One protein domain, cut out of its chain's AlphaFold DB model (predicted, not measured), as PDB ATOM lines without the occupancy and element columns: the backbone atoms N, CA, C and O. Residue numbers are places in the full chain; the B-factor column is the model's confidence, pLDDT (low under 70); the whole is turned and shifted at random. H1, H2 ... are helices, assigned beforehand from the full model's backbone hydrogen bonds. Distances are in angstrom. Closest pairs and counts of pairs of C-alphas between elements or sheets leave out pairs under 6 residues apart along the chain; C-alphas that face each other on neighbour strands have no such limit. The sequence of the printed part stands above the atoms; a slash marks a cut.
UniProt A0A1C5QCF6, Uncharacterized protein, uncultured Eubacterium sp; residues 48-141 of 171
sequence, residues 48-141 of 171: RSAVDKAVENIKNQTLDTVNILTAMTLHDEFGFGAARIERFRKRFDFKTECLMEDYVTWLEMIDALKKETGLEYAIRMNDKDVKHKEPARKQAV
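Overview. This is residues 48 to 141 of the 171 residues of an uncharacterized protein of uncultured Eubacterium sp (UniProt A0A1C5QCF6). A helical hairpin opens as a narrow V: the long H1 and the shorter H2 pack together near the tight link that joins them, and residues 48 to 58 of H1 stick out as an arm. The short H3 follows past the far end of H2, and a long tail with no named element runs on from it, with residues 124 to 134 standing free. The printed part has 94 residues with three named helices, in the order H1, H2, H3, and no named strand; its class is all helix. It is loose, with a radius of gyration of the C-alphas of 15.8 A, and spans 42 by 36 by 27 A.

Arrangement. H1, residues 48 to 78, touches H2, residues 82 to 100, and the two form a helical hairpin. Their closest C-alphas, those of Ala 71 and Ile 85, are 6.1 A apart. They run opposite ways at a shallow tilt of 32 degrees. H1 touches H2 with residues 67 to 75 alone, and H2 touches H1 with residues 85 to 92 alone. H3, residues 106 to 117, is close to H2 but not clearly touching it; the closest C-alphas, those of Leu 99 and Trp 106, are 7.6 A apart. H2 and H3 run opposite ways at a steep tilt of 46 degrees. H1 and H3 are apart. In H1, H2 and H3 every O i to N i+4 pair is within hydrogen-bond range.

Along the chain. H1 begins at C-alpha 48 (157.033, 128.281, 82.144) and measures 43.8 A from first to last C-alpha. H2 measures 26.5 A, from Ala 82 to Met 100. H3 measures 16.1 A and ends at C-alpha 117 (156.914, 90.112, 98.424).

Size, cuts and confidence. The C-alphas farthest apart, those of Arg 48 and Gly 79, are 44.9 A apart. The printed part has no cut, and both links are tight. Residues 118 to 141 hold no named element; residues 125 to 141 are under pLDDT 70.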
ATOM      1  N   ARG A  48     156.513 129.645  81.971       74.38
ATOM      2  CA  ARG A  48     157.033 128.281  82.144       74.38
ATOM      3  C   ARG A  48     157.737 128.095  83.490       74.38
ATOM      4  O   ARG A  48     157.494 127.109  84.164       74.38
ATOM      5  N   SER A  49     158.477 129.105  83.950       77.06
ATOM      6  CA  SER A  49     159.109 129.100  85.275       77.06
ATOM      7  C   SER A  49     158.114 129.000  86.436       77.06
ATOM      8  O   SER A  49     158.407 128.353  87.438       77.06
ATOM      9  N   ALA A  50     156.935 129.623  86.321       78.69
ATOM     10  CA  ALA A  50     155.891 129.515  87.336       78.69
ATOM     11  C   ALA A  50     155.262 128.116  87.335       78.69
ATOM     12  O   ALA A  50     155.003 127.571  88.406       78.69
ATOM     13  N   VAL A  51     155.073 127.522  86.150       81.56
ATOM     14  CA  VAL A  51     154.619 126.130  86.008       81.56
ATOM     15  C   VAL A  51     155.630 125.173  86.628       81.56
ATOM     16  O   VAL A  51     155.251 124.365  87.467       81.56
ATOM     17  N   ASP A  52     156.909 125.293  86.272       81.44
ATOM     18  CA  ASP A  52     157.970 124.411  86.765       81.44
ATOM     19  C   ASP A  52     158.069 124.470  88.296       81.44
ATOM     20  O   ASP A  52     158.080 123.434  88.961       81.44
ATOM     21  N   LYS A  53     158.020 125.679  88.870       82.12
ATOM     22  CA  LYS A  53     158.003 125.878  90.324       82.12
ATOM     23  C   LYS A  53     156.752 125.293  90.983       82.12
ATOM     24  O   LYS A  53     156.838 124.707  92.059       82.12
ATOM     25  N   ALA A  54     155.580 125.445  90.365       81.06
ATOM     26  CA  ALA A  54     154.350 124.847  90.879       81.06
ATOM     27  C   ALA A  54     154.428 123.313  90.859       81.06
ATOM     28  O   ALA A  54     154.062 122.671  91.839       81.06
ATOM     29  N   VAL A  55     154.957 122.730  89.782       82.50
ATOM     30  CA  VAL A  55     155.182 121.286  89.659       82.50
ATOM     31  C   VAL A  55     156.157 120.792  90.728       82.50
ATOM     32  O   VAL A  55     155.894 119.771  91.355       82.50
ATOM     33  N   GLU A  56     157.255 121.506  90.969       82.06
ATOM     34  CA  GLU A  56     158.215 121.180  92.029       82.06
ATOM     35  C   GLU A  56     157.568 121.225  93.422       82.06
ATOM     36  O   GLU A  56     157.676 120.266  94.185       82.06
ATOM     37  N   ASN A  57     156.803 122.277  93.723       81.25
ATOM     38  CA  ASN A  57     156.070 122.384  94.985       81.25
ATOM     39  C   ASN A  57     155.060 121.241  95.165       81.25
ATOM     40  O   ASN A  57     154.992 120.656  96.244       81.25
ATOM     41  N   ILE A  58     154.302 120.896  94.118       83.94
ATOM     42  CA  ILE A  58     153.344 119.781  94.146       83.94
ATOM     43  C   ILE A  58     154.069 118.458  94.401       83.94
ATOM     44  O   ILE A  58     153.597 117.652  95.204       83.94
ATOM     45  N   LYS A  59     155.222 118.226  93.758       81.62
ATOM     46  CA  LYS A  59     156.043 117.025  93.988       81.62
ATOM     47  C   LYS A  59     156.483 116.932  95.447       81.62
ATOM     48  O   LYS A  59     156.225 115.912  96.081       81.62
ATOM     49  N   ASN A  60     157.072 118.001  95.983       82.25
ATOM     50  CA  ASN A  60     157.556 118.041  97.365       82.25
ATOM     51  C   ASN A  60     156.410 117.825  98.361       82.25
ATOM     52  O   ASN A  60     156.482 116.936  99.205       82.25
ATOM     53  N   GLN A  61     155.295 118.538  98.186       86.38
ATOM     54  CA  GLN A  61     154.113 118.381  99.033       86.38
ATOM     55  C   GLN A  61     153.531 116.960  98.969       86.38
ATOM     56  O   GLN A  61     153.095 116.415  99.985       86.38
ATOM     57  N   THR A  62     153.516 116.336  97.790       86.62
ATOM     58  CA  THR A  62     153.036 114.954  97.631       86.62
ATOM     59  C   THR A  62     153.913 113.980  98.416       86.62
ATOM     60  O   THR A  62     153.398 113.106  99.109       86.62
ATOM     61  N   LEU A  63     155.234 114.145  98.354       87.00
ATOM     62  CA  LEU A  63     156.175 113.305  99.091       87.00
ATOM     63  C   LEU A  63     156.035 113.492 100.604       87.00
ATOM     64  O   LEU A  63     155.967 112.499 101.328       87.00
ATOM     65  N   ASP A  64     155.907 114.735 101.071       87.69
ATOM     66  CA  ASP A  64     155.722 115.048 102.490       87.69
ATOM     67  C   ASP A  64     154.426 114.442 103.035       87.69
ATOM     68  O   ASP A  64     154.425 113.769 104.068       87.69
ATOM     69  N   THR A  65     153.314 114.633 102.320       92.00
ATOM     70  CA  THR A  65     152.001 114.131 102.750       92.00
ATOM     71  C   THR A  65     151.944 112.602 102.770       92.00
ATOM     72  O   THR A  65     151.443 112.030 103.740       92.00
ATOM     73  N   VAL A  66     152.515 111.923 101.768       93.12
ATOM     74  CA  VAL A  66     152.622 110.452 101.749       93.12
ATOM     75  C   VAL A  66     153.543 109.940 102.861       93.12
ATOM     76  O   VAL A  66     153.210 108.945 103.510       93.12
ATOM     77  N   ASN A  67     154.674 110.607 103.119       92.94
ATOM     78  CA  ASN A  67     155.611 110.232 104.182       92.94
ATOM     79  C   ASN A  67     154.950 110.341 105.564       92.94
ATOM     80  O   ASN A  67     154.981 109.378 106.328       92.94
ATOM     81  N   ILE A  68     154.270 111.460 105.849       94.38
ATOM     82  CA  ILE A  68     153.543 111.671 107.112       94.38
ATOM     83  C   ILE A  68     152.459 110.607 107.301       94.38
ATOM     84  O   ILE A  68     152.405 109.981 108.360       94.38
ATOM     85  N   LEU A  69     151.629 110.361 106.280       97.00
ATOM     86  CA  LEU A  69     150.568 109.358 106.365       97.00
ATOM     87  C   LEU A  69     151.145 107.957 106.614       97.00
ATOM     88  O   LEU A  69     150.682 107.252 107.504       97.00
ATOM     89  N   THR A  70     152.203 107.584 105.890       96.56
ATOM     90  CA  THR A  70     152.861 106.280 106.063       96.56
ATOM     91  C   THR A  70     153.500 106.153 107.446       96.56
ATOM     92  O   THR A  70     153.387 105.106 108.076       96.56
ATOM     93  N   ALA A  71     154.148 107.206 107.952       96.25
ATOM     94  CA  ALA A  71     154.736 107.217 109.287       96.25
ATOM     95  C   ALA A  71     153.676 107.050 110.387       96.25
ATOM     96  O   ALA A  71     153.911 106.294 111.330       96.25
ATOM     97  N   MET A  72     152.513 107.695 110.242       97.44
ATOM     98  CA  MET A  72     151.374 107.512 111.148       97.44
ATOM     99  C   MET A  72     150.817 106.089 111.077       97.44
ATOM    100  O   MET A  72     150.696 105.446 112.112       97.44
ATOM    101  N   THR A  73     150.593 105.530 109.882       97.69
ATOM    102  CA  THR A  73     150.166 104.125 109.750       97.69
ATOM    103  C   THR A  73     151.171 103.162 110.388       97.69
ATOM    104  O   THR A  73     150.783 102.216 111.064       97.69
ATOM    105  N   LEU A  74     152.477 103.405 110.220       97.81
ATOM    106  CA  LEU A  74     153.525 102.601 110.856       97.81
ATOM    107  C   LEU A  74     153.515 102.715 112.386       97.81
ATOM    108  O   LEU A  74     153.839 101.746 113.081       97.81
ATOM    109  N   HIS A  75     153.181 103.892 112.910       97.19
ATOM    110  CA  HIS A  75     153.039 104.115 114.341       97.19
ATOM    111  C   HIS A  75     151.846 103.344 114.903       97.19
ATOM    112  O   HIS A  75     152.031 102.549 115.825       97.19
ATOM    113  N   ASP A  76     150.672 103.538 114.307       97.62
ATOM    114  CA  ASP A  76     149.399 103.051 114.835       97.62
ATOM    115  C   ASP A  76     149.263 101.530 114.684       97.62
ATOM    116  O   ASP A  76     148.929 100.843 115.647       97.62
ATOM    117  N   GLU A  77     149.593 100.984 113.510       97.75
ATOM    118  CA  GLU A  77     149.383  99.561 113.207       97.75
ATOM    119  C   GLU A  77     150.536  98.674 113.707       97.75
ATOM    120  O   GLU A  77     150.333  97.547 114.152       97.75
ATOM    121  N   PHE A  78     151.777  99.175 113.661       96.31
ATOM    122  CA  PHE A  78     152.975  98.369 113.949       96.31
ATOM    123  C   PHE A  78     153.728  98.816 115.212       96.31
ATOM    124  O   PHE A  78     154.799  98.275 115.535       96.31
ATOM    125  N   GLY A  79     153.216  99.819 115.932       96.88
ATOM    126  CA  GLY A  79     153.800 100.320 117.177       96.88
ATOM    127  C   GLY A  79     155.187 100.939 116.989       96.88
ATOM    128  O   GLY A  79     156.075 100.784 117.840       96.88
ATOM    129  N   PHE A  80     155.459 101.562 115.837       98.00
ATOM    130  CA  PHE A  80     156.765 102.169 115.585       98.00
ATOM    131  C   PHE A  80     156.939 103.427 116.441       98.00
ATOM    132  O   PHE A  80     156.326 104.454 116.195       98.00
ATOM    133  N   GLY A  81     157.830 103.375 117.432       96.44
ATOM    134  CA  GLY A  81     158.262 104.570 118.165       96.44
ATOM    135  C   GLY A  81     159.195 105.472 117.344       96.44
ATOM    136  O   GLY A  81     159.692 105.080 116.284       96.44
ATOM    137  N   ALA A  82     159.518 106.651 117.885       97.06
ATOM    138  CA  ALA A  82     160.291 107.702 117.208       97.06
ATOM    139  C   ALA A  82     161.570 107.205 116.505       97.06
ATOM    140  O   ALA A  82     161.813 107.536 115.349       97.06
ATOM    141  N   ALA A  83     162.364 106.340 117.146       97.44
ATOM    142  CA  ALA A  83     163.594 105.816 116.547       97.44
ATOM    143  C   ALA A  83     163.351 104.954 115.292       97.44
ATOM    144  O   ALA A  83     164.175 104.936 114.379       97.44
ATOM    145  N   ARG A  84     162.239 104.208 115.238       97.69
ATOM    146  CA  ARG A  84     161.871 103.403 114.063       97.69
ATOM    147  C   ARG A  84     161.324 104.290 112.946       97.69
ATOM    148  O   ARG A  84     161.735 104.094 111.804       97.69
ATOM    149  N   ILE A  85     160.497 105.278 113.289       98.06
ATOM    150  CA  ILE A  85     159.973 106.273 112.344       98.06
ATOM    151  C   ILE A  85     161.115 107.076 111.716       98.06
ATOM    152  O   ILE A  85     161.184 107.181 110.500       98.06
ATOM    153  N   GLU A  86     162.078 107.548 112.508       96.44
ATOM    154  CA  GLU A  86     163.213 108.319 111.991       96.44
ATOM    155  C   GLU A  86     164.083 107.493 111.031       96.44
ATOM    156  O   GLU A  86     164.533 107.977 109.992       96.44
ATOM    157  N   ARG A  87     164.295 106.203 111.327       96.50
ATOM    158  CA  ARG A  87     164.990 105.301 110.395       96.50
ATOM    159  C   ARG A  87     164.204 105.084 109.105       96.50
ATOM    160  O   ARG A  87     164.826 105.018 108.046       96.50
ATOM    161  N   PHE A  88     162.880 104.949 109.191       96.25
ATOM    162  CA  PHE A  88     162.013 104.876 108.018       96.25
ATOM    163  C   PHE A  88     162.128 106.158 107.187       96.25
ATOM    164  O   PHE A  88     162.498 106.065 106.020       96.25
ATOM    165  N   ARG A  89     161.942 107.331 107.805       94.38
ATOM    166  CA  ARG A  89     162.014 108.651 107.163       94.38
ATOM    167  C   ARG A  89     163.327 108.835 106.401       94.38
ATOM    168  O   ARG A  89     163.296 109.049 105.199       94.38
ATOM    169  N   LYS A  90     164.483 108.587 107.032       93.25
ATOM    170  CA  LYS A  90     165.794 108.666 106.348       93.25
ATOM    171  C   LYS A  90     165.910 107.743 105.132       93.25
ATOM    172  O   LYS A  90     166.591 108.069 104.164       93.25
ATOM    173  N   ARG A  91     165.308 106.549 105.185       93.12
ATOM    174  CA  ARG A  91     165.321 105.607 104.052       93.12
ATOM    175  C   ARG A  91     164.323 106.001 102.968       93.12
ATOM    176  O   ARG A  91     164.618 105.753 101.802       93.12
ATOM    177  N   PHE A  92     163.188 106.577 103.345       93.19
ATOM    178  CA  PHE A  92     162.193 107.127 102.433       93.19
ATOM    179  C   PHE A  92     162.771 108.318 101.656       93.19
ATOM    180  O   PHE A  92     162.732 108.314 100.427       93.19
ATOM    181  N   ASP A  93     163.413 109.259 102.353       89.25
ATOM    182  CA  ASP A  93     164.038 110.446 101.757       89.25
ATOM    183  C   ASP A  93     165.147 110.044 100.769       89.25
ATOM    184  O   ASP A  93     165.121 110.436  99.608       89.25
ATOM    185  N   PHE A  94     166.043 109.129 101.160       88.88
ATOM    186  CA  PHE A  94     167.088 108.616 100.263       88.88
ATOM    187  C   PHE A  94     166.527 107.944  98.995       88.88
ATOM    188  O   PHE A  94     167.065 108.094  97.898       88.88
ATOM    189  N   LYS A  95     165.444 107.166  99.121       88.62
ATOM    190  CA  LYS A  95     164.777 106.553  97.957       88.62
ATOM    191  C   LYS A  95     164.141 107.603  97.049       88.62
ATOM    192  O   LYS A  95     164.134 107.418  95.836       88.62
ATOM    193  N   THR A  96     163.624 108.673  97.641       86.25
ATOM    194  CA  THR A  96     163.042 109.811  96.931       86.25
ATOM    195  C   THR A  96     164.106 110.544  96.120       86.25
ATOM    196  O   THR A  96     163.904 110.763  94.932       86.25
ATOM    197  N   GLU A  97     165.272 110.823  96.707       83.12
ATOM    198  CA  GLU A  97     166.431 111.382  95.992       83.12
ATOM    199  C   GLU A  97     166.839 110.492  94.811       83.12
ATOM    200  O   GLU A  97     167.000 110.974  93.694       83.12
ATOM    201  N   CYS A  98     166.891 109.173  95.018       81.69
ATOM    202  CA  CYS A  98     167.215 108.229  93.947       81.69
ATOM    203  C   CYS A  98     166.204 108.259  92.782       81.69
ATOM    204  O   CYS A  98     166.605 108.081  91.634       81.69
ATOM    205  N   LEU A  99     164.912 108.470  93.060       80.94
ATOM    206  CA  LEU A  99     163.879 108.644  92.030       80.94
ATOM    207  C   LEU A  99     163.999 109.996  91.317       80.94
ATOM    208  O   LEU A  99     163.786 110.063  90.112       80.94
ATOM    209  N   MET A 100     164.317 111.069  92.047       76.44
ATOM    210  CA  MET A 100     164.469 112.411  91.471       76.44
ATOM    211  C   MET A 100     165.708 112.533  90.580       76.44
ATOM    212  O   MET A 100     165.668 113.256  89.588       76.44
ATOM    213  N   GLU A 101     166.786 111.822  90.915       79.06
ATOM    214  CA  GLU A 101     168.043 111.802  90.154       79.06
ATOM    215  C   GLU A 101     168.090 110.700  89.074       79.06
ATOM    216  O   GLU A 101     169.155 110.399  88.534       79.06
ATOM    217  N   ASP A 102     166.941 110.096  88.741       78.69
ATOM    218  CA  ASP A 102     166.794 109.036  87.730       78.69
ATOM    219  C   ASP A 102     167.700 107.799  87.968       78.69
ATOM    220  O   ASP A 102     168.014 107.058  87.034       78.69
ATOM    221  N   TYR A 103     168.132 107.534  89.209       76.25
ATOM    222  CA  TYR A 103     168.912 106.332  89.549       76.25
ATOM    223  C   TYR A 103     168.070 105.055  89.589       76.25
ATOM    224  O   TYR A 103     168.612 103.950  89.530       76.25
ATOM    225  N   VAL A 104     166.757 105.206  89.746       80.75
ATOM    226  CA  VAL A 104     165.769 104.129  89.794       80.75
ATOM    227  C   VAL A 104     164.442 104.650  89.259       80.75
ATOM    228  O   VAL A 104     164.122 105.828  89.401       80.75
ATOM    229  N   THR A 105     163.644 103.768  88.672       84.44
ATOM    230  CA  THR A 105     162.305 104.076  88.166       84.44
ATOM    231  C   THR A 105     161.210 103.467  89.039       84.44
ATOM    232  O   THR A 105     161.410 102.475  89.746       84.44
ATOM    233  N   TRP A 106     159.999 104.022  88.954       85.88
ATOM    234  CA  TRP A 106     158.824 103.455  89.623       85.88
ATOM    235  C   TRP A 106     158.544 102.007  89.206       85.88
ATOM    236  O   TRP A 106     158.211 101.183  90.053       85.88
ATOM    237  N   LEU A 107     158.716 101.684  87.919       86.12
ATOM    238  CA  LEU A 107     158.488 100.336  87.396       86.12
ATOM    239  C   LEU A 107     159.474  99.323  87.986       86.12
ATOM    240  O   LEU A 107     159.065  98.226  88.351       86.12
ATOM    241  N   GLU A 108     160.744  99.703  88.148       86.38
ATOM    242  CA  GLU A 108     161.740  98.853  88.810       86.38
ATOM    243  C   GLU A 108     161.402  98.613  90.284       86.38
ATOM    244  O   GLU A 108     161.566  97.497  90.773       86.38
ATOM    245  N   MET A 109     160.892  99.622  91.002       88.81
ATOM    246  CA  MET A 109     160.449  99.430  92.388       88.81
ATOM    247  C   MET A 109     159.227  98.510  92.491       88.81
ATOM    248  O   MET A 109     159.179  97.668  93.386       88.81
ATOM    249  N   ILE A 110     158.258  98.652  91.584       88.44
ATOM    250  CA  ILE A 110     157.067  97.793  91.515       88.44
ATOM    251  C   ILE A 110     157.467  96.345  91.214       88.44
ATOM    252  O   ILE A 110     157.011  95.428  91.892       88.44
ATOM    253  N   ASP A 111     158.348  96.137  90.236       88.25
ATOM    254  CA  ASP A 111     158.855  94.810  89.879       88.25
ATOM    255  C   ASP A 111     159.642  94.173  91.035       88.25
ATOM    256  O   ASP A 111     159.436  92.999  91.348       88.25
ATOM    257  N   ALA A 112     160.476  94.950  91.736       89.12
ATOM    258  CA  ALA A 112     161.172  94.483  92.933       89.12
ATOM    259  C   ALA A 112     160.189  94.065  94.040       89.12
ATOM    260  O   ALA A 112     160.334  92.982  94.603       89.12
ATOM    261  N   LEU A 113     159.151  94.865  94.315       91.44
ATOM    262  CA  LEU A 113     158.119  94.521  95.302       91.44
ATOM    263  C   LEU A 113     157.367  93.243  94.920       91.44
ATOM    264  O   LEU A 113     157.201  92.365  95.769       91.44
ATOM    265  N   LYS A 114     156.987  93.095  93.648       92.62
ATOM    266  CA  LYS A 114     156.338  91.880  93.145       92.62
ATOM    267  C   LYS A 114     157.236  90.654  93.305       92.62
ATOM    268  O   LYS A 114     156.777  89.625  93.789       92.62
ATOM    269  N   LYS A 115     158.520  90.758  92.952       93.25
ATOM    270  CA  LYS A 115     159.485  89.651  93.062       93.25
ATOM    271  C   LYS A 115     159.802  89.267  94.507       93.25
ATOM    272  O   LYS A 115     159.935  88.083  94.797       93.25
ATOM    273  N   GLU A 116     159.952  90.244  95.398       94.56
ATOM    274  CA  GLU A 116     160.399  90.009  96.778       94.56
ATOM    275  C   GLU A 116     159.251  89.679  97.738       94.56
ATOM    276  O   GLU A 116     159.456  88.948  98.704       94.56
ATOM    277  N   THR A 117     158.054  90.218  97.493       94.25
ATOM    278  CA  THR A 117     156.914  90.112  98.424       94.25
ATOM    279  C   THR A 117     155.679  89.456  97.813       94.25
ATOM    280  O   THR A 117     154.752  89.119  98.543       94.25
ATOM    281  N   GLY A 118     155.637  89.285  96.488       93.38
ATOM    282  CA  GLY A 118     154.451  88.819  95.764       93.38
ATOM    283  C   GLY A 118     153.352  89.874  95.601       93.38
ATOM    284  O   GLY A 118     152.373  89.613  94.909       93.38
ATOM    285  N   LEU A 119     153.493  91.059  96.209       91.06
ATOM    286  CA  LEU A 119     152.487  92.116  96.137       91.06
ATOM    287  C   LEU A 119     152.571  92.875  94.816       91.06
ATOM    288  O   LEU A 119     153.632  93.366  94.422       91.06
ATOM    289  N   GLU A 120     151.425  93.017  94.161       90.62
ATOM    290  CA  GLU A 120     151.304  93.778  92.925       90.62
ATOM    291  C   GLU A 120     150.888  95.219  93.211       90.62
ATOM    292  O   GLU A 120     149.935  95.485  93.941       90.62
ATOM    293  N   TYR A 121     151.608  96.153  92.597       87.75
ATOM    294  CA  TYR A 121     151.337  97.580  92.679       87.75
ATOM    295  C   TYR A 121     151.189  98.149  91.273       87.75
ATOM    296  O   TYR A 121     151.870  97.724  90.340       87.75
ATOM    297  N   ALA A 122     150.328  99.149  91.132       85.56
ATOM    298  CA  ALA A 122     150.179  99.914  89.905       85.56
ATOM    299  C   ALA A 122     150.007 101.393  90.244       85.56
ATOM    300  O   ALA A 122     149.305 101.756  91.192       85.56
ATOM    301  N   ILE A 123     150.635 102.257  89.453       81.88
ATOM    302  CA  ILE A 123     150.393 103.695  89.517       81.88
ATOM    303  C   ILE A 123     149.249 103.988  88.556       81.88
ATOM    304  O   ILE A 123     149.362 103.730  87.360       81.88
ATOM    305  N   ARG A 124     148.146 104.530  89.078       78.56
ATOM    306  CA  ARG A 124     147.054 105.035  88.238       78.56
ATOM    307  C   ARG A 124     147.596 106.187  87.399       78.56
ATOM    308  O   ARG A 124     147.961 107.224  87.953       78.56
ATOM    309  N   MET A 125     147.679 105.991  86.090       63.53
ATOM    310  CA  MET A 125     148.111 107.037  85.175       63.53
ATOM    311  C   MET A 125     146.916 107.915  84.814       63.53
ATOM    312  O   MET A 125     145.782 107.451  84.708       63.53
ATOM    313  N   ASN A 126     147.165 109.215  84.669       57.09
ATOM    314  CA  ASN A 126     146.172 110.115  84.103       57.09
ATOM    315  C   ASN A 126     146.262 109.943  82.580       57.09
ATOM    316  O   ASN A 126     147.019 110.649  81.916       57.09
ATOM    317  N   ASP A 127     145.545 108.950  82.051       48.69
ATOM    318  CA  ASP A 127     145.653 108.449  80.668       48.69
ATOM    319  C   ASP A 127     145.282 109.459  79.576       48.69
ATOM    320  O   ASP A 127     145.292 109.117  78.396       48.69
ATOM    321  N   LYS A 128     144.942 110.706  79.924       45.66
ATOM    322  CA  LYS A 128     144.464 111.640  78.911       45.66
ATOM    323  C   LYS A 128     145.562 112.211  78.022       45.66
ATOM    324  O   LYS A 128     145.329 112.181  76.829       45.66
ATOM    325  N   ASP A 129     146.757 112.604  78.488       43.94
ATOM    326  CA  ASP A 129     147.710 113.270  77.563       43.94
ATOM    327  C   ASP A 129     149.217 113.254  77.945       43.94
ATOM    328  O   ASP A 129     150.024 113.971  77.347       43.94
ATOM    329  N   VAL A 130     149.674 112.443  78.908       44.34
ATOM    330  CA  VAL A 130     151.094 112.470  79.332       44.34
ATOM    331  C   VAL A 130     151.913 111.402  78.594       44.34
ATOM    332  O   VAL A 130     151.955 110.246  79.002       44.34
ATOM    333  N   LYS A 131     152.594 111.775  77.496       44.75
ATOM    334  CA  LYS A 131     153.489 110.842  76.774       44.75
ATOM    335  C   LYS A 131     154.690 110.433  77.640       44.75
ATOM    336  O   LYS A 131     155.373 111.288  78.203       44.75
ATOM    337  N   HIS A 132     154.978 109.132  77.663       42.09
ATOM    338  CA  HIS A 132     156.151 108.533  78.300       42.09
ATOM    339  C   HIS A 132     157.474 109.107  77.765       42.09
ATOM    340  O   HIS A 132     157.648 109.263  76.555       42.09
ATOM    341  N   LYS A 133     158.442 109.336  78.660       40.97
ATOM    342  CA  LYS A 133     159.860 109.185  78.314       40.97
ATOM    343  C   LYS A 133     160.230 107.734  78.601       40.97
ATOM    344  O   LYS A 133     160.005 107.267  79.716       40.97
ATOM    345  N   GLU A 134     160.748 107.024  77.602       36.34
ATOM    346  CA  GLU A 134     161.386 105.729  77.842       36.34
ATOM    347  C   GLU A 134     162.506 105.909  78.874       36.34
ATOM    348  O   GLU A 134     163.195 106.938  78.850       36.34
ATOM    349  N   PRO A 135     162.692 104.948  79.794       39.94
ATOM    350  CA  PRO A 135     163.767 105.032  80.764       39.94
ATOM    351  C   PRO A 135     165.092 105.129  80.009       39.94
ATOM    352  O   PRO A 135     165.452 104.244  79.228       39.94
ATOM    353  N   ALA A 136     165.823 106.223  80.225       41.59
ATOM    354  CA  ALA A 136     167.183 106.324  79.733       41.59
ATOM    355  C   ALA A 136     167.959 105.141  80.323       41.59
ATOM    356  O   ALA A 136     168.025 104.999  81.542       41.59
ATOM    357  N   ARG A 137     168.547 104.286  79.472       42.88
ATOM    358  CA  ARG A 137     169.543 103.282  79.881       42.88
ATOM    359  C   ARG A 137     170.774 104.007  80.435       42.88
ATOM    360  O   ARG A 137     171.812 104.091  79.786       42.88
ATOM    361  N   LYS A 138     170.670 104.562  81.635       42.22
ATOM    362  CA  LYS A 138     171.808 104.957  82.449       42.22
ATOM    363  C   LYS A 138     171.982 103.841  83.461       42.22
ATOM    364  O   LYS A 138     171.050 103.474  84.159       42.22
ATOM    365  N   GLN A 139     173.155 103.225  83.374       37.25
ATOM    366  CA  GLN A 139     173.660 102.092  84.142       37.25
ATOM    367  C   GLN A 139     172.856 101.828  85.428       37.25
ATOM    368  O   GLN A 139     172.996 102.567  86.397       37.25
ATOM    369  N   ALA A 140     172.009 100.790  85.399       38.81
ATOM    370  CA  ALA A 140     171.185 100.380  86.529       38.81
ATOM    371  C   ALA A 140     172.050 100.317  87.788       38.81
ATOM    372  O   ALA A 140     172.982  99.510  87.861       38.81
ATOM    373  N   VAL A 141     171.773 101.182  88.765       42.47
ATOM    374  CA  VAL A 141     172.372 101.046  90.086       42.47
ATOM    375  C   VAL A 141     171.637  99.868  90.711       42.47
ATOM    376  O   VAL A 141     170.439  99.981  90.974       42.47
TER     377      VAL A 141